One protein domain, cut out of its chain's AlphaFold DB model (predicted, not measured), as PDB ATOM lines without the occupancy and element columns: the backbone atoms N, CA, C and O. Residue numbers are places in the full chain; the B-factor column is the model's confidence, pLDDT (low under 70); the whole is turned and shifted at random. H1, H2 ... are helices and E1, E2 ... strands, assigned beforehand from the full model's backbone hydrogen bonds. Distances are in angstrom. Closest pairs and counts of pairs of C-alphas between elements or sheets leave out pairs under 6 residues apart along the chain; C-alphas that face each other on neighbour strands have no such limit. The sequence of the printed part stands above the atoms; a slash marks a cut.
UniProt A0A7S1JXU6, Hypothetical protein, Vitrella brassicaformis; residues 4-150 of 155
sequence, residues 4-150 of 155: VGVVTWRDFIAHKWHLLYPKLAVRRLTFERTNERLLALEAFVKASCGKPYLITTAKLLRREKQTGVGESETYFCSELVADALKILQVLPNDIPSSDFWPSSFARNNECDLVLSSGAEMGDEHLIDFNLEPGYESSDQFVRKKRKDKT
ATOM      1  N   VAL A   4    -127.175  19.283 -16.137       90.69
ATOM      2  CA  VAL A   4    -127.053  19.472 -14.689       90.69
ATOM      3  C   VAL A   4    -128.376  19.123 -14.007       90.69
ATOM      4  O   VAL A   4    -129.432  19.639 -14.378       90.69
ATOM      5  N   GLY A   5    -128.322  18.272 -12.985       91.81
ATOM      6  CA  GLY A   5    -129.486  17.891 -12.191       91.81
ATOM      7  C   GLY A   5    -129.114  17.551 -10.754       91.81
ATOM      8  O   GLY A   5    -127.998  17.115 -10.476       91.81
ATOM      9  N   VAL A   6    -130.070  17.743  -9.846       92.75
ATOM     10  CA  VAL A   6    -129.968  17.335  -8.441       92.75
ATOM     11  C   VAL A   6    -130.788  16.070  -8.261       92.75
ATOM     12  O   VAL A   6    -131.960  16.024  -8.629       92.75
ATOM     13  N   VAL A   7    -130.164  15.039  -7.702       93.12
ATOM     14  CA  VAL A   7    -130.796  13.738  -7.492       93.12
ATOM     15  C   VAL A   7    -130.472  13.249  -6.094       93.12
ATOM     16  O   VAL A   7    -129.365  13.455  -5.593       93.12
ATOM     17  N   THR A   8    -131.437  12.609  -5.442       94.94
ATOM     18  CA  THR A   8    -131.172  11.991  -4.144       94.94
ATOM     19  C   THR A   8    -130.415  10.679  -4.338       94.94
ATOM     20  O   THR A   8    -130.541  10.024  -5.375       94.94
ATOM     21  N   TRP A   9    -129.673  10.241  -3.317       93.31
ATOM     22  CA  TRP A   9    -129.062   8.908  -3.327       93.31
ATOM     23  C   TRP A   9    -130.110   7.808  -3.532       93.31
ATOM     24  O   TRP A   9    -129.895   6.864  -4.288       93.31
ATOM     25  N   ARG A  10    -131.288   7.960  -2.913       95.75
ATOM     26  CA  ARG A  10    -132.400   7.021  -3.074       95.75
ATOM     27  C   ARG A  10    -132.826   6.911  -4.534       95.75
ATOM     28  O   ARG A  10    -132.979   5.798  -5.024       95.75
ATOM     29  N   ASP A  11    -132.977   8.036  -5.229       95.00
ATOM     30  CA  ASP A  11    -133.362   8.036  -6.641       95.00
ATOM     31  C   ASP A  11    -132.234   7.488  -7.523       95.00
ATOM     32  O   ASP A  11    -132.508   6.725  -8.445       95.00
ATOM     33  N   PHE A  12    -130.972   7.796  -7.207       92.81
ATOM     34  CA  PHE A  12    -129.796   7.247  -7.891       92.81
ATOM     35  C   PHE A  12    -129.745   5.711  -7.831       92.81
ATOM     36  O   PHE A  12    -129.454   5.042  -8.830       92.81
ATOM     37  N   ILE A  13    -130.095   5.136  -6.678       92.25
ATOM     38  CA  ILE A  13    -130.204   3.686  -6.502       92.25
ATOM     39  C   ILE A  13    -131.465   3.139  -7.186       92.25
ATOM     40  O   ILE A  13    -131.363   2.198  -7.971       92.25
ATOM     41  N   ALA A  14    -132.634   3.749  -6.961       93.31
ATOM     42  CA  ALA A  14    -133.917   3.293  -7.503       93.31
ATOM     43  C   ALA A  14    -133.938   3.256  -9.042       93.31
ATOM     44  O   ALA A  14    -134.439   2.301  -9.632       93.31
ATOM     45  N   HIS A  15    -133.329   4.251  -9.693       93.38
ATOM     46  CA  HIS A  15    -133.197   4.309 -11.152       93.38
ATOM     47  C   HIS A  15    -132.019   3.487 -11.692       93.38
ATOM     48  O   HIS A  15    -131.749   3.524 -12.892       93.38
ATOM     49  N   LYS A  16    -131.316   2.732 -10.835       92.00
ATOM     50  CA  LYS A  16    -130.188   1.870 -11.217       92.00
ATOM     51  C   LYS A  16    -129.026   2.624 -11.882       92.00
ATOM     52  O   LYS A  16    -128.252   2.034 -12.630       92.00
ATOM     53  N   TRP A  17    -128.853   3.915 -11.591       91.38
ATOM     54  CA  TRP A  17    -127.742   4.700 -12.144       91.38
ATOM     55  C   TRP A  17    -126.387   4.297 -11.565       91.38
ATOM     56  O   TRP A  17    -125.379   4.402 -12.255       91.38
ATOM     57  N   HIS A  18    -126.362   3.745 -10.351       89.94
ATOM     58  CA  HIS A  18    -125.168   3.110  -9.786       89.94
ATOM     59  C   HIS A  18    -124.601   1.990 -10.672       89.94
ATOM     60  O   HIS A  18    -123.392   1.802 -10.685       89.94
ATOM     61  N   LEU A  19    -125.420   1.316 -11.494       89.12
ATOM     62  CA  LEU A  19    -124.953   0.234 -12.376       89.12
ATOM     63  C   LEU A  19    -124.111   0.744 -13.556       89.12
ATOM     64  O   LEU A  19    -123.491  -0.049 -14.262       89.12
ATOM     65  N   LEU A  20    -124.117   2.058 -13.796       89.56
ATOM     66  CA  LEU A  20    -123.307   2.704 -14.829       89.56
ATOM     67  C   LEU A  20    -121.843   2.858 -14.401       89.56
ATOM     68  O   LEU A  20    -120.997   3.176 -15.235       89.56
ATOM     69  N   TYR A  21    -121.546   2.642 -13.119       89.62
ATOM     70  CA  TYR A  21    -120.231   2.865 -12.542       89.62
ATOM     71  C   TYR A  21    -119.788   1.618 -11.777       89.62
ATOM     72  O   TYR A  21    -120.511   1.150 -10.904       89.62
ATOM     73  N   PRO A  22    -118.582   1.085 -12.030       89.50
ATOM     74  CA  PRO A  22    -118.065  -0.006 -11.212       89.50
ATOM     75  C   PRO A  22    -117.773   0.462  -9.779       89.50
ATOM     76  O   PRO A  22    -117.907  -0.307  -8.832       89.50
ATOM     77  N   LYS A  23    -117.349   1.723  -9.621       91.81
ATOM     78  CA  LYS A  23    -116.926   2.324  -8.355       91.81
ATOM     79  C   LYS A  23    -117.286   3.807  -8.334       91.81
ATOM     80  O   LYS A  23    -117.287   4.449  -9.384       91.81
ATOM     81  N   LEU A  24    -117.521   4.350  -7.143       92.50
ATOM     82  CA  LEU A  24    -117.674   5.781  -6.891       92.50
ATOM     83  C   LEU A  24    -116.745   6.197  -5.748       92.50
ATOM     84  O   LEU A  24    -116.789   5.610  -4.672       92.50
ATOM     85  N   ALA A  25    -115.917   7.212  -5.981       91.94
ATOM     86  CA  ALA A  25    -115.110   7.837  -4.941       91.94
ATOM     87  C   ALA A  25    -115.873   9.027  -4.344       91.94
ATOM     88  O   ALA A  25    -116.413   9.855  -5.078       91.94
ATOM     89  N   VAL A  26    -115.925   9.106  -3.017       92.88
ATOM     90  CA  VAL A  26    -116.609  10.163  -2.269       92.88
ATOM     91  C   VAL A  26    -115.637  10.777  -1.277       92.88
ATOM     92  O   VAL A  26    -114.954  10.070  -0.540       92.88
ATOM     93  N   ARG A  27    -115.603  12.108  -1.238       91.88
ATOM     94  CA  ARG A  27    -114.763  12.884  -0.325       91.88
ATOM     95  C   ARG A  27    -115.614  13.884   0.433       91.88
ATOM     96  O   ARG A  27    -116.517  14.497  -0.139       91.88
ATOM     97  N   ARG A  28    -115.337  14.054   1.725       92.50
ATOM     98  CA  ARG A  28    -116.011  15.062   2.552       92.50
ATOM     99  C   ARG A  28    -115.248  16.376   2.478       92.50
ATOM    100  O   ARG A  28    -114.056  16.392   2.737       92.50
ATOM    101  N   LEU A  29    -115.951  17.471   2.217       93.56
ATOM    102  CA  LEU A  29    -115.407  18.817   2.356       93.56
ATOM    103  C   LEU A  29    -115.806  19.414   3.715       93.56
ATOM    104  O   LEU A  29    -116.998  19.516   4.046       93.56
ATOM    105  N   THR A  30    -114.807  19.824   4.485       94.56
ATOM    106  CA  THR A  30    -114.957  20.534   5.757       94.56
ATOM    107  C   THR A  30    -114.622  22.001   5.534       94.56
ATOM    108  O   THR A  30    -113.600  22.306   4.944       94.56
ATOM    109  N   PHE A  31    -115.511  22.899   5.951       95.81
ATOM    110  CA  PHE A  31    -115.343  24.350   5.884       95.81
ATOM    111  C   PHE A  31    -116.423  25.007   6.755       95.81
ATOM    112  O   PHE A  31    -117.399  24.352   7.150       95.81
ATOM    113  N   GLU A  32    -116.281  26.302   7.026       96.19
ATOM    114  CA  GLU A  32    -117.304  27.076   7.727       96.19
ATOM    115  C   GLU A  32    -118.543  27.306   6.844       96.19
ATOM    116  O   GLU A  32    -118.487  27.974   5.805       96.19
ATOM    117  N   ARG A  33    -119.683  26.763   7.283       95.81
ATOM    118  CA  ARG A  33    -120.974  26.802   6.580       95.81
ATOM    119  C   ARG A  33    -121.845  27.955   7.073       95.81
ATOM    120  O   ARG A  33    -122.862  27.727   7.726       95.81
ATOM    121  N   THR A  34    -121.444  29.188   6.779       97.06
ATOM    122  CA  THR A  34    -122.272  30.359   7.104       97.06
ATOM    123  C   THR A  34    -123.577  30.342   6.303       97.06
ATOM    124  O   THR A  34    -123.640  29.787   5.200       97.06
ATOM    125  N   ASN A  35    -124.626  30.973   6.838       97.50
ATOM    126  CA  ASN A  35    -125.906  31.082   6.136       97.50
ATOM    127  C   ASN A  35    -125.749  31.770   4.773       97.50
ATOM    128  O   ASN A  35    -126.372  31.328   3.812       97.50
ATOM    129  N   GLU A  36    -124.893  32.794   4.654       97.38
ATOM    130  CA  GLU A  36    -124.676  33.473   3.368       97.38
ATOM    131  C   GLU A  36    -124.103  32.523   2.314       97.38
ATOM    132  O   GLU A  36    -124.603  32.478   1.191       97.38
ATOM    133  N   ARG A  37    -123.100  31.711   2.678       96.44
ATOM    134  CA  ARG A  37    -122.488  30.730   1.768       96.44
ATOM    135  C   ARG A  37    -123.485  29.663   1.332       96.44
ATOM    136  O   ARG A  37    -123.526  29.302   0.157       96.44
ATOM    137  N   LEU A  38    -124.299  29.163   2.262       97.31
ATOM    138  CA  LEU A  38    -125.311  28.151   1.954       97.31
ATOM    139  C   LEU A  38    -126.427  28.705   1.059       97.31
ATOM    140  O   LEU A  38    -126.823  28.028   0.113       97.31
ATOM    141  N   LEU A  39    -126.885  29.937   1.303       98.00
ATOM    142  CA  LEU A  39    -127.865  30.614   0.447       98.00
ATOM    143  C   LEU A  39    -127.299  30.896  -0.950       98.00
ATOM    144  O   LEU A  39    -127.996  30.701  -1.946       98.00
ATOM    145  N   ALA A  40    -126.029  31.301  -1.046       97.06
ATOM    146  CA  ALA A  40    -125.357  31.503  -2.326       97.06
ATOM    147  C   ALA A  40    -125.232  30.189  -3.116       97.06
ATOM    148  O   ALA A  40    -125.526  30.155  -4.312       97.06
ATOM    149  N   LEU A  41    -124.874  29.087  -2.446       96.81
ATOM    150  CA  LEU A  41    -124.851  27.762  -3.064       96.81
ATOM    151  C   LEU A  41    -126.248  27.334  -3.527       96.81
ATOM    152  O   LEU A  41    -126.389  26.814  -4.628       96.81
ATOM    153  N   GLU A  42    -127.284  27.553  -2.717       96.94
ATOM    154  CA  GLU A  42    -128.661  27.222  -3.089       96.94
ATOM    155  C   GLU A  42    -129.107  27.998  -4.338       96.94
ATOM    156  O   GLU A  42    -129.654  27.406  -5.274       96.94
ATOM    157  N   ALA A  43    -128.839  29.306  -4.379       97.06
ATOM    158  CA  ALA A  43    -129.124  30.150  -5.535       97.06
ATOM    159  C   ALA A  43    -128.390  29.649  -6.787       97.06
ATOM    160  O   ALA A  43    -128.996  29.520  -7.852       97.06
ATOM    161  N   PHE A  44    -127.116  29.282  -6.647       96.06
ATOM    162  CA  PHE A  44    -126.328  28.710  -7.732       96.06
ATOM    163  C   PHE A  44    -126.867  27.367  -8.225       96.06
ATOM    164  O   PHE A  44    -126.991  27.160  -9.432       96.06
ATOM    165  N   VAL A  45    -127.219  26.453  -7.317       95.25
ATOM    166  CA  VAL A  45    -127.792  25.149  -7.670       95.25
ATOM    167  C   VAL A  45    -129.097  25.344  -8.438       95.25
ATOM    168  O   VAL A  45    -129.282  24.723  -9.486       95.25
ATOM    169  N   LYS A  46    -129.971  26.247  -7.971       94.75
ATOM    170  CA  LYS A  46    -131.221  26.605  -8.657       94.75
ATOM    171  C   LYS A  46    -130.967  27.166 -10.057       94.75
ATOM    172  O   LYS A  46    -131.621  26.730 -10.997       94.75
ATOM    173  N   ALA A  47    -130.007  28.078 -10.199       93.88
ATOM    174  CA  ALA A  47    -129.655  28.677 -11.486       93.88
ATOM    175  C   ALA A  47    -128.968  27.690 -12.447       93.88
ATOM    176  O   ALA A  47    -129.063  27.842 -13.662       93.88
ATOM    177  N   SER A  48    -128.267  26.687 -11.917       93.00
ATOM    178  CA  SER A  48    -127.504  25.725 -12.717       93.00
ATOM    179  C   SER A  48    -128.328  24.523 -13.166       93.00
ATOM    180  O   SER A  48    -128.028  23.926 -14.200       93.00
ATOM    181  N   CYS A  49    -129.360  24.148 -12.407       93.38
ATOM    182  CA  CYS A  49    -130.239  23.033 -12.748       93.38
ATOM    183  C   CYS A  49    -130.855  23.202 -14.142       93.38
ATOM    184  O   CYS A  49    -131.392  24.252 -14.483       93.38
ATOM    185  N   GLY A  50    -130.807  22.139 -14.945       89.75
ATOM    186  CA  GLY A  50    -131.350  22.129 -16.303       89.75
ATOM    187  C   GLY A  50    -130.401  22.665 -17.375       89.75
ATOM    188  O   GLY A  50    -130.659  22.426 -18.557       89.75
ATOM    189  N   LYS A  51    -129.282  23.308 -17.005       90.88
ATOM    190  CA  LYS A  51    -128.265  23.715 -17.981       90.88
ATOM    191  C   LYS A  51    -127.668  22.487 -18.686       90.88
ATOM    192  O   LYS A  51    -127.457  21.443 -18.051       90.88
ATOM    193  N   PRO A  52    -127.409  22.572 -20.000       87.06
ATOM    194  CA  PRO A  52    -126.909  21.451 -20.782       87.06
ATOM    195  C   PRO A  52    -125.482  21.067 -20.381       87.06
ATOM    196  O   PRO A  52    -124.658  21.900 -19.989       87.06
ATOM    197  N   TYR A  53    -125.189  19.776 -20.516       83.38
ATOM    198  CA  TYR A  53    -123.855  19.244 -20.281       83.38
ATOM    199  C   TYR A  53    -122.937  19.504 -21.480       83.38
ATOM    200  O   TYR A  53    -123.318  19.271 -22.629       83.38
ATOM    201  N   LEU A  54    -121.711  19.950 -21.213       71.62
ATOM    202  CA  LEU A  54    -120.727  20.281 -22.234       71.62
ATOM    203  C   LEU A  54    -119.777  19.101 -22.492       71.62
ATOM    204  O   LEU A  54    -118.732  18.983 -21.861       71.62
ATOM    205  N   ILE A  55    -120.094  18.253 -23.478       65.75
ATOM    206  CA  ILE A  55    -119.079  17.455 -24.187       65.75
ATOM    207  C   ILE A  55    -119.294  17.628 -25.687       65.75
ATOM    208  O   ILE A  55    -120.102  16.952 -26.314       65.75
ATOM    209  N   THR A  56    -118.513  18.518 -26.286       56.81
ATOM    210  CA  THR A  56    -118.061  18.316 -27.664       56.81
ATOM    211  C   THR A  56    -116.549  18.182 -27.592       56.81
ATOM    212  O   THR A  56    -115.872  19.026 -27.012       56.81
ATOM    213  N   THR A  57    -116.002  17.097 -28.132       51.81
ATOM    214  CA  THR A  57    -114.555  16.807 -28.141       51.81
ATOM    215  C   THR A  57    -113.729  17.963 -28.721       51.81
ATOM    216  O   THR A  57    -112.622  18.219 -28.259       51.81
ATOM    217  N   ALA A  58    -114.304  18.736 -29.648       55.81
ATOM    218  CA  ALA A  58    -113.728  19.971 -30.181       55.81
ATOM    219  C   ALA A  58    -113.629  21.128 -29.158       55.81
ATOM    220  O   ALA A  58    -112.727  21.955 -29.267       55.81
ATOM    221  N   LYS A  59    -114.513  21.193 -28.151       52.59
ATOM    222  CA  LYS A  59    -114.473  22.193 -27.065       52.59
ATOM    223  C   LYS A  59    -113.623  21.762 -25.870       52.59
ATOM    224  O   LYS A  59    -113.087  22.628 -25.191       52.59
ATOM    225  N   LEU A  60    -113.387  20.462 -25.672       57.00
ATOM    226  CA  LEU A  60    -112.391  19.994 -24.695       57.00
ATOM    227  C   LEU A  60    -110.976  20.519 -25.032       57.00
ATOM    228  O   LEU A  60    -110.171  20.760 -24.140       57.00
ATOM    229  N   LEU A  61    -110.705  20.737 -26.327       56.28
ATOM    230  CA  LEU A  61    -109.465  21.323 -26.856       56.28
ATOM    231  C   LEU A  61    -109.477  22.861 -26.904       56.28
ATOM    232  O   LEU A  61    -108.419  23.481 -26.971       56.28
ATOM    233  N   ARG A  62    -110.658  23.491 -26.875       57.69
ATOM    234  CA  ARG A  62    -110.839  24.945 -26.949       57.69
ATOM    235  C   ARG A  62    -111.634  25.397 -25.726       57.69
ATOM    236  O   ARG A  62    -112.822  25.686 -25.830       57.69
ATOM    237  N   ARG A  63    -110.962  25.404 -24.568       58.59
ATOM    238  CA  ARG A  63    -111.492  25.919 -23.297       58.59
ATOM    239  C   ARG A  63    -111.851  27.390 -23.470       58.59
ATOM    240  O   ARG A  63    -110.987  28.266 -23.482       58.59
ATOM    241  N   GLU A  64    -113.129  27.643 -23.696       58.84
ATOM    242  CA  GLU A  64    -113.697  28.981 -23.714       58.84
ATOM    243  C   GLU A  64    -113.562  29.526 -22.287       58.84
ATOM    244  O   GLU A  64    -114.040  28.901 -21.341       58.84
ATOM    245  N   LYS A  65    -112.815  30.623 -22.106       59.16
ATOM    246  CA  LYS A  65    -112.645  31.227 -20.780       59.16
ATOM    247  C   LYS A  65    -114.026  31.643 -20.278       59.16
ATOM    248  O   LYS A  65    -114.666  32.487 -20.899       59.16
ATOM    249  N   GLN A  66    -114.472  31.043 -19.179       63.84
ATOM    250  CA  GLN A  66    -115.711  31.437 -18.518       63.84
ATOM    251  C   GLN A  66    -115.613  32.904 -18.079       63.84
ATOM    252  O   GLN A  66    -114.580  33.334 -17.559       63.84
ATOM    253  N   THR A  67    -116.672  33.675 -18.321       59.25
ATOM    254  CA  THR A  67    -116.707  35.128 -18.086       59.25
ATOM    255  C   THR A  67    -116.991  35.511 -16.631       59.25
ATOM    256  O   THR A  67    -116.855  36.681 -16.287       59.25
ATOM    257  N   GLY A  68    -117.312  34.542 -15.769       68.50
ATOM    258  CA  GLY A  68    -117.601  34.742 -14.349       68.50
ATOM    259  C   GLY A  68    -117.924  33.422 -13.643       68.50
ATOM    260  O   GLY A  68    -118.275  32.434 -14.292       68.50
ATOM    261  N   VAL A  69    -117.792  33.392 -12.313       76.88
ATOM    262  CA  VAL A  69    -118.134  32.214 -11.494       76.88
ATOM    263  C   VAL A  69    -119.651  32.038 -11.486       76.88
ATOM    264  O   VAL A  69    -120.374  32.920 -11.035       76.88
ATOM    265  N   GLY A  70    -120.142  30.894 -11.960       75.50
ATOM    266  CA  GLY A  70    -121.567  30.559 -11.921       75.50
ATOM    267  C   GLY A  70    -122.428  31.119 -13.061       75.50
ATOM    268  O   GLY A  70    -123.629  30.847 -13.116       75.50
ATOM    269  N   GLU A  71    -121.829  31.845 -14.004       78.19
ATOM    270  CA  GLU A  71    -122.530  32.494 -15.125       78.19
ATOM    271  C   GLU A  71    -122.497  31.672 -16.425       78.19
ATOM    272  O   GLU A  71    -122.899  32.138 -17.486       78.19
ATOM    273  N   SER A  72    -122.027  30.426 -16.368       80.12
ATOM    274  CA  SER A  72    -121.853  29.598 -17.564       80.12
ATOM    275  C   SER A  72    -123.187  29.068 -18.094       80.12
ATOM    276  O   SER A  72    -123.976  28.507 -17.338       80.12
ATOM    277  N   GLU A  73    -123.428  29.171 -19.402       83.81
ATOM    278  CA  GLU A  73    -124.631  28.630 -20.070       83.81
ATOM    279  C   GLU A  73    -124.607  27.100 -20.217       83.81
ATOM    280  O   GLU A  73    -125.636  26.451 -20.390       83.81
ATOM    281  N   THR A  74    -123.420  26.502 -20.135       83.56
ATOM    282  CA  THR A  74    -123.192  25.057 -20.230       83.56
ATOM    283  C   THR A  74    -122.157  24.641 -19.197       83.56
ATOM    284  O   THR A  74    -121.282  25.444 -18.883       83.56
ATOM    285  N   TYR A  75    -122.191  23.390 -18.736       85.44
ATOM    286  CA  TYR A  75    -121.244  22.914 -17.725       85.44
ATOM    287  C   TYR A  75    -120.539  21.619 -18.114       85.44
ATOM    288  O   TYR A  75    -121.186  20.643 -18.500       85.44
ATOM    289  N   PHE A  76    -119.219  21.581 -17.922       88.19
ATOM    290  CA  PHE A  76    -118.482  20.336 -17.725       88.19
ATOM    291  C   PHE A  76    -118.477  19.951 -16.234       88.19
ATOM    292  O   PHE A  76    -118.615  20.808 -15.361       88.19
ATOM    293  N   CYS A  77    -118.350  18.657 -15.918       89.12
ATOM    294  CA  CYS A  77    -118.602  18.154 -14.562       89.12
ATOM    295  C   CYS A  77    -117.657  18.753 -13.509       89.12
ATOM    296  O   CYS A  77    -118.118  19.134 -12.437       89.12
ATOM    297  N   SER A  78    -116.362  18.880 -13.815       90.69
ATOM    298  CA  SER A  78    -115.382  19.466 -12.895       90.69
ATOM    299  C   SER A  78    -115.504  20.984 -12.782       90.69
ATOM    300  O   SER A  78    -115.279  21.525 -11.706       90.69
ATOM    301  N   GLU A  79    -115.922  21.663 -13.851       91.75
ATOM    302  CA  GLU A  79    -116.137  23.114 -13.852       91.75
ATOM    303  C   GLU A  79    -117.324  23.503 -12.971       91.75
ATOM    304  O   GLU A  79    -117.228  24.447 -12.194       91.75
ATOM    305  N   LEU A  80    -118.422  22.740 -13.045       93.50
ATOM    306  CA  LEU A  80    -119.589  22.933 -12.181       93.50
ATOM    307  C   LEU A  80    -119.213  22.789 -10.700       93.50
ATOM    308  O   LEU A  80    -119.664  23.570  -9.864       93.50
ATOM    309  N   VAL A  81    -118.379  21.794 -10.378       94.69
ATOM    310  CA  VAL A  81    -117.868  21.589  -9.017       94.69
ATOM    311  C   VAL A  81    -116.959  22.746  -8.603       94.69
ATOM    312  O   VAL A  81    -117.124  23.273  -7.508       94.69
ATOM    313  N   ALA A  82    -116.041  23.184  -9.468       94.38
ATOM    314  CA  ALA A  82    -115.158  24.310  -9.179       94.38
ATOM    315  C   ALA A  82    -115.936  25.615  -8.928       94.38
ATOM    316  O   ALA A  82    -115.664  26.293  -7.940       94.38
ATOM    317  N   ASP A  83    -116.948  25.930  -9.745       95.38
ATOM    318  CA  ASP A  83    -117.830  27.085  -9.531       95.38
ATOM    319  C   ASP A  83    -118.553  27.001  -8.183       95.38
ATOM    320  O   ASP A  83    -118.536  27.961  -7.410       95.38
ATOM    321  N   ALA A  84    -119.131  25.841  -7.855       96.44
ATOM    322  CA  ALA A  84    -119.803  25.634  -6.574       96.44
ATOM    323  C   ALA A  84    -118.857  25.883  -5.385       96.44
ATOM    324  O   ALA A  84    -119.228  26.545  -4.416       96.44
ATOM    325  N   LEU A  85    -117.621  25.380  -5.461       96.00
ATOM    326  CA  LEU A  85    -116.621  25.560  -4.406       96.00
ATOM    327  C   LEU A  85    -116.116  27.003  -4.307       96.00
ATOM    328  O   LEU A  85    -115.829  27.471  -3.208       96.00
ATOM    329  N   LYS A  86    -116.040  27.731  -5.418       96.00
ATOM    330  CA  LYS A  86    -115.716  29.164  -5.429       96.00
ATOM    331  C   LYS A  86    -116.815  30.026  -4.826       96.00
ATOM    332  O   LYS A  86    -116.527  30.928  -4.046       96.00
ATOM    333  N   ILE A  87    -118.077  29.711  -5.116       95.75
ATOM    334  CA  ILE A  87    -119.239  30.363  -4.490       95.75
ATOM    335  C   ILE A  87    -119.224  30.157  -2.975       95.75
ATOM    336  O   ILE A  87    -119.502  31.081  -2.212       95.75
ATOM    337  N   LEU A  88    -118.827  28.963  -2.531       96.38
ATOM    338  CA  LEU A  88    -118.611  28.652  -1.119       96.38
ATOM    339  C   LEU A  88    -117.339  29.280  -0.528       96.38
ATOM    340  O   LEU A  88    -117.103  29.119   0.668       96.38
ATOM    341  N   GLN A  89    -116.533  29.984  -1.332       95.50
ATOM    342  CA  GLN A  89    -115.230  30.551  -0.958       95.50
ATOM    343  C   GLN A  89    -114.255  29.495  -0.416       95.50
ATOM    344  O   GLN A  89    -113.446  29.761   0.469       95.50
ATOM    345  N   VAL A  90    -114.364  28.271  -0.929       95.75
ATOM    346  CA  VAL A  90    -113.472  27.151  -0.619       95.75
ATOM    347  C   VAL A  90    -112.312  27.123  -1.601       95.75
ATOM    348  O   VAL A  90    -111.176  26.908  -1.189       95.75
ATOM    349  N   LEU A  91    -112.578  27.383  -2.880       94.50
ATOM    350  CA  LEU A  91    -111.539  27.584  -3.887       94.50
ATOM    351  C   LEU A  91    -111.289  29.074  -4.116       94.50
ATOM    352  O   LEU A  91    -112.232  29.868  -4.036       94.50
ATOM    353  N   PRO A  92    -110.043  29.461  -4.431       90.69
ATOM    354  CA  PRO A  92    -109.743  30.832  -4.791       90.69
ATOM    355  C   PRO A  92    -110.354  31.176  -6.164       90.69
ATOM    356  O   PRO A  92    -110.578  30.315  -7.020       90.69
ATOM    357  N   ASN A  93    -110.670  32.456  -6.360       90.19
ATOM    358  CA  ASN A  93    -111.339  32.956  -7.570       90.19
ATOM    359  C   ASN A  93    -110.369  33.374  -8.689       90.19
ATOM    360  O   ASN A  93    -110.813  33.766  -9.764       90.19
ATOM    361  N   ASP A  94    -109.063  33.310  -8.441       88.88
ATOM    362  CA  ASP A  94    -107.994  33.697  -9.367       88.88
ATOM    363  C   ASP A  94    -107.724  32.645 -10.457       88.88
ATOM    364  O   ASP A  94    -107.341  32.996 -11.572       88.88
ATOM    365  N   ILE A  95    -107.974  31.368 -10.165       88.19
ATOM    366  CA  ILE A  95    -107.851  30.261 -11.119       88.19
ATOM    367  C   ILE A  95    -109.204  30.041 -11.806       88.19
ATOM    368  O   ILE A  95    -110.177  29.776 -11.105       88.19
ATOM    369  N   PRO A  96    -109.332  30.086 -13.145       88.94
ATOM    370  CA  PRO A  96    -110.586  29.801 -13.854       88.94
ATOM    371  C   PRO A  96    -111.155  28.406 -13.551       88.94
ATOM    372  O   PRO A  96    -110.411  27.441 -13.416       88.94
ATOM    373  N   SER A  97    -112.485  28.256 -13.479       90.75
ATOM    374  CA  SER A  97    -113.099  26.945 -13.171       90.75
ATOM    375  C   SER A  97    -112.832  25.920 -14.276       90.75
ATOM    376  O   SER A  97    -112.707  24.730 -13.997       90.75
ATOM    377  N   SER A  98    -112.642  26.404 -15.509       87.25
ATOM    378  CA  SER A  98    -112.200  25.623 -16.665       87.25
ATOM    379  C   SER A  98    -110.838  24.965 -16.488       87.25
ATOM    380  O   SER A  98    -110.550  24.032 -17.225       87.25
ATOM    381  N   ASP A  99    -109.998  25.413 -15.553       87.50
ATOM    382  CA  ASP A  99    -108.668  24.833 -15.348       87.50
ATOM    383  C   ASP A  99    -108.695  23.600 -14.436       87.50
ATOM    384  O   ASP A  99    -107.776  22.780 -14.488       87.50
ATOM    385  N   PHE A 100    -109.790  23.389 -13.697       88.44
ATOM    386  CA  PHE A 100    -109.975  22.224 -12.838       88.44
ATOM    387  C   PHE A 100    -110.468  21.019 -13.645       88.44
ATOM    388  O   PHE A 100    -111.530  21.039 -14.277       88.44
ATOM    389  N   TRP A 101    -109.710  19.927 -13.587       88.06
ATOM    390  CA  TRP A 101    -110.095  18.631 -14.145       88.06
ATOM    391  C   TRP A 101    -110.725  17.747 -13.066       88.06
ATOM    392  O   TRP A 101    -110.505  17.979 -11.879       88.06
ATOM    393  N   PRO A 102    -111.458  16.677 -13.428       88.50
ATOM    394  CA  PRO A 102    -111.980  15.735 -12.441       88.50
ATOM    395  C   PRO A 102    -110.883  15.179 -11.522       88.50
ATOM    396  O   PRO A 102    -111.095  15.027 -10.323       88.50
ATOM    397  N   SER A 103    -109.685  14.949 -12.068       88.31
ATOM    398  CA  SER A 103    -108.517  14.496 -11.309       88.31
ATOM    399  C   SER A 103    -108.015  15.517 -10.289       88.31
ATOM    400  O   SER A 103    -107.441  15.099  -9.290       88.31
ATOM    401  N   SER A 104    -108.251  16.820 -10.481       89.44
ATOM    402  CA  SER A 104    -107.854  17.868  -9.527       89.44
ATOM    403  C   SER A 104    -108.510  17.696  -8.152       89.44
ATOM    404  O   SER A 104    -107.991  18.194  -7.165       89.44
ATOM    405  N   PHE A 105    -109.636  16.979  -8.069       90.19
ATOM    406  CA  PHE A 105    -110.357  16.727  -6.816       90.19
ATOM    407  C   PHE A 105    -110.029  15.366  -6.176       90.19
ATOM    408  O   PHE A 105    -110.512  15.060  -5.082       90.19
ATOM    409  N   ALA A 106    -109.229  14.532  -6.844       87.44
ATOM    410  CA  ALA A 106    -108.860  13.205  -6.360       87.44
ATOM    411  C   ALA A 106    -107.794  13.280  -5.257       87.44
ATOM    412  O   ALA A 106    -106.990  14.213  -5.215       87.44
ATOM    413  N   ARG A 107    -107.763  12.277  -4.369       83.38
ATOM    414  CA  ARG A 107    -106.805  12.222  -3.247       83.38
ATOM    415  C   ARG A 107    -105.342  12.337  -3.680       83.38
ATOM    416  O   ARG A 107    -104.538  12.989  -3.028       83.38
ATOM    417  N   ASN A 108    -104.994  11.715  -4.801       77.06
ATOM    418  CA  ASN A 108    -103.624  11.697  -5.310       77.06
ATOM    419  C   ASN A 108    -103.122  13.048  -5.852       77.06
ATOM    420  O   ASN A 108    -101.934  13.143  -6.141       77.06
ATOM    421  N   ASN A 109    -103.982  14.066  -5.959       71.31
ATOM    422  CA  ASN A 109    -103.621  15.424  -6.380       71.31
ATOM    423  C   ASN A 109    -103.921  16.475  -5.293       71.31
ATOM    424  O   ASN A 109    -103.998  17.664  -5.589       71.31
ATOM    425  N   GLU A 110    -104.096  16.065  -4.028       61.56
ATOM    426  CA  GLU A 110    -104.350  16.989  -2.907       61.56
ATOM    427  C   GLU A 110    -103.280  18.071  -2.755       61.56
ATOM    428  O   GLU A 110    -103.612  19.198  -2.404       61.56
ATOM    429  N   CYS A 111    -102.017  17.753  -3.055       60.47
ATOM    430  CA  CYS A 111    -100.918  18.715  -2.976       60.47
ATOM    431  C   CYS A 111    -101.073  19.895  -3.950       60.47
ATOM    432  O   CYS A 111    -100.505  20.956  -3.699       60.47
ATOM    433  N   ASP A 112    -101.849  19.724  -5.024       71.75
ATOM    434  CA  ASP A 112    -102.031  20.735  -6.068       71.75
ATOM    435  C   ASP A 112    -103.343  21.519  -5.897       71.75
ATOM    436  O   ASP A 112    -103.509  22.597  -6.475       71.75
ATOM    437  N   LEU A 113    -104.290  21.002  -5.103       84.38
ATOM    438  CA  LEU A 113    -105.574  21.655  -4.867       84.38
ATOM    439  C   LEU A 113    -105.475  22.634  -3.693       84.38
ATOM    440  O   LEU A 113    -105.697  22.285  -2.536       84.38
ATOM    441  N   VAL A 114    -105.185  23.892  -4.010       88.81
ATOM    442  CA  VAL A 114    -105.123  24.968  -3.017       88.81
ATOM    443  C   VAL A 114    -106.532  25.338  -2.546       88.81
ATOM    444  O   VAL A 114    -107.343  25.865  -3.310       88.81
ATOM    445  N   LEU A 115    -106.812  25.075  -1.269       92.25
ATOM    446  CA  LEU A 115    -108.052  25.460  -0.596       92.25
ATOM    447  C   LEU A 115    -107.855  26.746   0.214       92.25
ATOM    448  O   LEU A 115    -106.763  27.050   0.693       92.25
ATOM    449  N   SER A 116    -108.938  27.493   0.390       92.81
ATOM    450  CA  SER A 116    -108.968  28.675   1.251       92.81
ATOM    451  C   SER A 116    -108.787  28.289   2.722       92.81
ATOM    452  O   SER A 116    -109.114  27.176   3.134       92.81
ATOM    453  N   SER A 117    -108.288  29.228   3.533       91.12
ATOM    454  CA  SER A 117    -108.040  29.000   4.964       91.12
ATOM    455  C   SER A 117    -109.280  28.456   5.685       91.12
ATOM    456  O   SER A 117    -110.380  28.990   5.534       91.12
ATOM    457  N   GLY A 118    -109.095  27.391   6.471       91.62
ATOM    458  CA  GLY A 118    -110.168  26.721   7.212       91.62
ATOM    459  C   GLY A 118    -111.032  25.763   6.384       91.62
ATOM    460  O   GLY A 118    -112.012  25.237   6.916       91.62
ATOM    461  N   ALA A 119    -110.700  25.531   5.109       94.88
ATOM    462  CA  ALA A 119    -111.301  24.483   4.297       94.88
ATOM    463  C   ALA A 119    -110.344  23.297   4.111       94.88
ATOM    464  O   ALA A 119    -109.159  23.471   3.844       94.88
ATOM    465  N   GLU A 120    -110.878  22.083   4.214       92.38
ATOM    466  CA  GLU A 120    -110.119  20.839   4.131       92.38
ATOM    467  C   GLU A 120    -110.913  19.778   3.370       92.38
ATOM    468  O   GLU A 120    -112.119  19.598   3.578       92.38
ATOM    469  N   MET A 121    -110.223  19.040   2.502       91.31
ATOM    470  CA  MET A 121    -110.771  17.846   1.870       91.31
ATOM    471  C   MET A 121    -110.379  16.629   2.704       91.31
ATOM    472  O   MET A 121    -109.204  16.328   2.868       91.31
ATOM    473  N   GLY A 122    -111.375  15.925   3.227       90.38
ATOM    474  CA  GLY A 122    -111.174  14.697   3.982       90.38
ATOM    475  C   GLY A 122    -110.754  13.521   3.104       90.38
ATOM    476  O   GLY A 122    -110.589  13.635   1.878       90.38
ATOM    477  N   ASP A 123    -110.646  12.368   3.758       90.56
ATOM    478  CA  ASP A 123    -110.281  11.110   3.122       90.56
ATOM    479  C   ASP A 123    -111.209  10.737   1.958       90.56
ATOM    480  O   ASP A 123    -112.399  11.075   1.907       90.56
ATOM    481  N   GLU A 124    -110.635  10.003   1.011       92.12
ATOM    482  CA  GLU A 124    -111.365   9.395  -0.091       92.12
ATOM    483  C   GLU A 124    -111.923   8.036   0.318       92.12
ATOM    484  O   GLU A 124    -111.187   7.099   0.627       92.12
ATOM    485  N   HIS A 125    -113.250   7.939   0.301       92.50
ATOM    486  CA  HIS A 125    -113.989   6.711   0.533       92.50
ATOM    487  C   HIS A 125    -114.459   6.140  -0.797       92.50
ATOM    488  O   HIS A 125    -115.113   6.824  -1.585       92.50
ATOM    489  N   LEU A 126    -114.155   4.868  -1.036       92.94
ATOM    490  CA  LEU A 126    -114.543   4.179  -2.254       92.94
ATOM    491  C   LEU A 126    -115.772   3.304  -2.003       92.94
ATOM    492  O   LEU A 126    -115.764   2.435  -1.135       92.94
ATOM    493  N   ILE A 127    -116.815   3.526  -2.794       91.75
ATOM    494  CA  ILE A 127    -118.000   2.678  -2.875       91.75
ATOM    495  C   ILE A 127    -117.811   1.777  -4.091       91.75
ATOM    496  O   ILE A 127    -117.788   2.259  -5.224       91.75
ATOM    497  N   ASP A 128    -117.635   0.479  -3.864       90.94
ATOM    498  CA  ASP A 128    -117.528  -0.517  -4.929       90.94
ATOM    499  C   ASP A 128    -118.883  -1.197  -5.125       90.94
ATOM    500  O   ASP A 128    -119.362  -1.919  -4.251       90.94
ATOM    501  N   PHE A 129    -119.509  -0.951  -6.274       87.56
ATOM    502  CA  PHE A 129    -120.832  -1.492  -6.582       87.56
ATOM    503  C   PHE A 129    -120.783  -2.950  -7.066       87.56
ATOM    504  O   PHE A 129    -121.833  -3.551  -7.269       87.56
ATOM    505  N   ASN A 130    -119.592  -3.541  -7.232       82.62
ATOM    506  CA  ASN A 130    -119.434  -4.944  -7.636       82.62
ATOM    507  C   ASN A 130    -119.257  -5.912  -6.456       82.62
ATOM    508  O   ASN A 130    -119.155  -7.115  -6.681       82.62
ATOM    509  N   LEU A 131    -119.180  -5.419  -5.215       68.31
ATOM    510  CA  LEU A 131    -118.913  -6.257  -4.035       68.31
ATOM    511  C   LEU A 131    -120.127  -7.062  -3.537       68.31
ATOM    512  O   LEU A 131    -119.986  -7.841  -2.600       68.31
ATOM    513  N   GLU A 132    -121.297  -6.916  -4.157       58.50
ATOM    514  CA  GLU A 132    -122.503  -7.689  -3.836       58.50
ATOM    515  C   GLU A 132    -122.417  -9.115  -4.431       58.50
ATOM    516  O   GLU A 132    -122.420  -9.275  -5.661       58.50
ATOM    517  N   PRO A 133    -122.380 -10.184  -3.608       47.41
ATOM    518  CA  PRO A 133    -122.461 -11.557  -4.099       47.41
ATOM    519  C   PRO A 133    -123.837 -11.786  -4.742       47.41
ATOM    520  O   PRO A 133    -124.849 -11.854  -4.051       47.41
ATOM    521  N   GLY A 134    -123.880 -11.898  -6.071       55.56
ATOM    522  CA  GLY A 134    -125.122 -12.081  -6.840       55.56
ATOM    523  C   GLY A 134    -125.500 -10.907  -7.748       55.56
ATOM    524  O   GLY A 134    -126.499 -10.991  -8.461       55.56
ATOM    525  N   TYR A 135    -124.699  -9.840  -7.783       52.44
ATOM    526  CA  TYR A 135    -124.852  -8.771  -8.765       52.44
ATOM    527  C   TYR A 135    -124.356  -9.242 -10.147       52.44
ATOM    528  O   TYR A 135    -123.158  -9.258 -10.439       52.44
ATOM    529  N   GLU A 136    -125.283  -9.676 -11.013       53.34
ATOM    530  CA  GLU A 136    -124.983  -9.921 -12.429       53.34
ATOM    531  C   GLU A 136    -124.597  -8.584 -13.084       53.34
ATOM    532  O   GLU A 136    -125.450  -7.757 -13.415       53.34
ATOM    533  N   SER A 137    -123.293  -8.361 -13.266       52.19
ATOM    534  CA  SER A 137    -122.760  -7.240 -14.045       52.19
ATOM    535  C   SER A 137    -123.465  -7.131 -15.407       52.19
ATOM    536  O   SER A 137    -123.771  -8.136 -16.055       52.19
ATOM    537  N   SER A 138    -123.674  -5.905 -15.890       54.94
ATOM    538  CA  SER A 138    -124.220  -5.621 -17.225       54.94
ATOM    539  C   SER A 138    -123.427  -6.293 -18.360       54.94
ATOM    540  O   SER A 138    -124.005  -6.624 -19.400       54.94
ATOM    541  N   ASP A 139    -122.150  -6.622 -18.138       55.06
ATOM    542  CA  ASP A 139    -121.343  -7.437 -19.053       55.06
ATOM    543  C   ASP A 139    -121.872  -8.872 -19.208       55.06
ATOM    544  O   ASP A 139    -121.789  -9.463 -20.291       55.06
ATOM    545  N   GLN A 140    -122.461  -9.446 -18.156       50.53
ATOM    546  CA  GLN A 140    -123.095 -10.762 -18.221       50.53
ATOM    547  C   GLN A 140    -124.396 -10.708 -19.030       50.53
ATOM    548  O   GLN A 140    -124.657 -11.622 -19.811       50.53
ATOM    549  N   PHE A 141    -125.148  -9.605 -18.966       49.81
ATOM    550  CA  PHE A 141    -126.354  -9.401 -19.777       49.81
ATOM    551  C   PHE A 141    -126.032  -9.311 -21.282       49.81
ATOM    552  O   PHE A 141    -126.721  -9.906 -22.119       49.81
ATOM    553  N   VAL A 142    -124.936  -8.628 -21.641       51.25
ATOM    554  CA  VAL A 142    -124.452  -8.535 -23.032       51.25
ATOM    555  C   VAL A 142    -123.934  -9.888 -23.535       51.25
ATOM    556  O   VAL A 142    -124.218 -10.274 -24.673       51.25
ATOM    557  N   ARG A 143    -123.217 -10.650 -22.697       49.69
ATOM    558  CA  ARG A 143    -122.724 -11.994 -23.048       49.69
ATOM    559  C   ARG A 143    -123.857 -13.019 -23.189       49.69
ATOM    560  O   ARG A 143    -123.828 -13.811 -24.130       49.69
ATOM    561  N   LYS A 144    -124.887 -12.964 -22.338       47.12
ATOM    562  CA  LYS A 144    -126.057 -13.863 -22.389       47.12
ATOM    563  C   LYS A 144    -126.879 -13.653 -23.668       47.12
ATOM    564  O   LYS A 144    -127.180 -14.620 -24.359       47.12
ATOM    565  N   LYS A 145    -127.086 -12.396 -24.093       46.59
ATOM    566  CA  LYS A 145    -127.726 -12.085 -25.390       46.59
ATOM    567  C   LYS A 145    -126.942 -12.558 -26.615       46.59
ATOM    568  O   LYS A 145    -127.547 -12.785 -27.662       46.59
ATOM    569  N   ARG A 146    -125.614 -12.681 -26.529       50.62
ATOM    570  CA  ARG A 146    -124.801 -13.239 -27.625       50.62
ATOM    571  C   ARG A 146    -124.921 -14.762 -27.701       50.62
ATOM    572  O   ARG A 146    -124.971 -15.293 -28.806       50.62
ATOM    573  N   LYS A 147    -125.033 -15.448 -26.561       45.00
ATOM    574  CA  LYS A 147    -125.188 -16.910 -26.516       45.00
ATOM    575  C   LYS A 147    -126.560 -17.363 -27.045       45.00
ATOM    576  O   LYS A 147    -126.596 -18.168 -27.968       45.00
ATOM    577  N   ASP A 148    -127.651 -16.715 -26.627       52.69
ATOM    578  CA  ASP A 148    -129.016 -17.027 -27.114       52.69
ATOM    579  C   ASP A 148    -129.234 -16.755 -28.615       52.69
ATOM    580  O   ASP A 148    -130.151 -17.296 -29.231       52.69
ATOM    581  N   LYS A 149    -128.408 -15.902 -29.234       47.69
ATOM    582  CA  LYS A 149    -128.497 -15.580 -30.672       47.69
ATOM    583  C   LYS A 149    -127.656 -16.507 -31.560       47.69
ATOM    584  O   LYS A 149    -127.671 -16.354 -32.785       47.69
ATOM    585  N   THR A 150    -126.902 -17.419 -30.949       51.59
ATOM    586  CA  THR A 150    -126.069 -18.398 -31.659       51.59
ATOM    587  C   THR A 150    -126.756 -19.769 -31.727       51.59
ATOM    588  O   THR A 150    -126.554 -20.458 -32.711       51.59
TER     589      THR A 150
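This is residues 4 to 150 of the 155 residues of the protein "Hypothetical protein" of Vitrella brassicaformis (UniProt A0A7S1JXU6). What is the main picture? A long two-stranded ribbon, E1 and E2, runs from a lobe in which H3 and H5 lie side by side, with loop residues 69 to 76 and 88 to 101 around them, toward the far end where H7 sticks out as an arm with residues 139 to 148. H1 and H2 lie near the end of the ribbon away from that lobe, and H4 sits off to one side of the lobe on a loop. What are its make-up and size? The printed part has 147 residues with seven named helices and two named strands, in the order H1 H2 E1 H3 H4 H5 H6 E2 H7; the sheet order is E1 - E2, antiparallel, and the class is mixed, helices and strands, with under half of the residues in named elements. It is loose, with a radius of gyration of the C-alphas of 18.6 A, and elongated, with spans of 59 by 35 by 30 A.

Where are the strands? E1 is residues 23 to 30, 23.1 A long, beginning at C-alpha 23 at (-116.926, 2.324, -8.355). E2 is residues 120 to 128, 24.4 A long. Where are the helices? H3, residues 35 to 48, is 19.7 A long, while H5, residues 77 to 87, and H7, residues 138 to 148, are each 15.8 A long; C-alpha 148 is at (-129.016, -17.027, -27.114). H1 is residues 9 to 14, beginning at C-alpha 9 at (-129.062, 8.908, -3.327); H2 is residues 17 to 20, H4 residues 57 to 60 and H6 residues 102 to 105.

How do the strands pair? E1 and E2 are antiparallel at 159 degrees, and N 26 and O 125 are within hydrogen-bond range at 2.8 A, as are N 122 and O 28 at 2.8 A. Which helices meet? H3 and H5 touch, with the closest C-alphas, those of Leu 41 and Ile 87, 6.3 A apart; they run opposite ways at a shallow tilt of 33 degrees, only just short of steep. H5 and H6 are close but not clearly touching, closest at the C-alphas of Ser 78 and Pro 102, 5.1 A. So are H1 and H2, at Phe 12 and His 18, 6.5 A between C-alphas. What stays apart? H4 is apart from H3, H5 and E2, for instance, and H1 from E1. How are the helix backbones formed? In H1, H3, H5 and H7 every O i to N i+4 pair is within hydrogen-bond range; H2, H4 and H6 are too short for such a pair.

How far does it reach? The two C-alphas farthest apart, those of Glu 36 and Thr 150, are 62.6 A apart; residues 10 to 16 and 139 to 150 stand free, and the body without them spans 48 by 37 by 29 A. Is it cut, and which links are long? The printed part has no cut, and the links H4 to H5, H5 to H6 and H6 to E2 are long. Where is confidence low? The mean pLDDT of the printed part is 82.0, and residues 55 to 68, 110 to 111 and 131 to 150 are under 70.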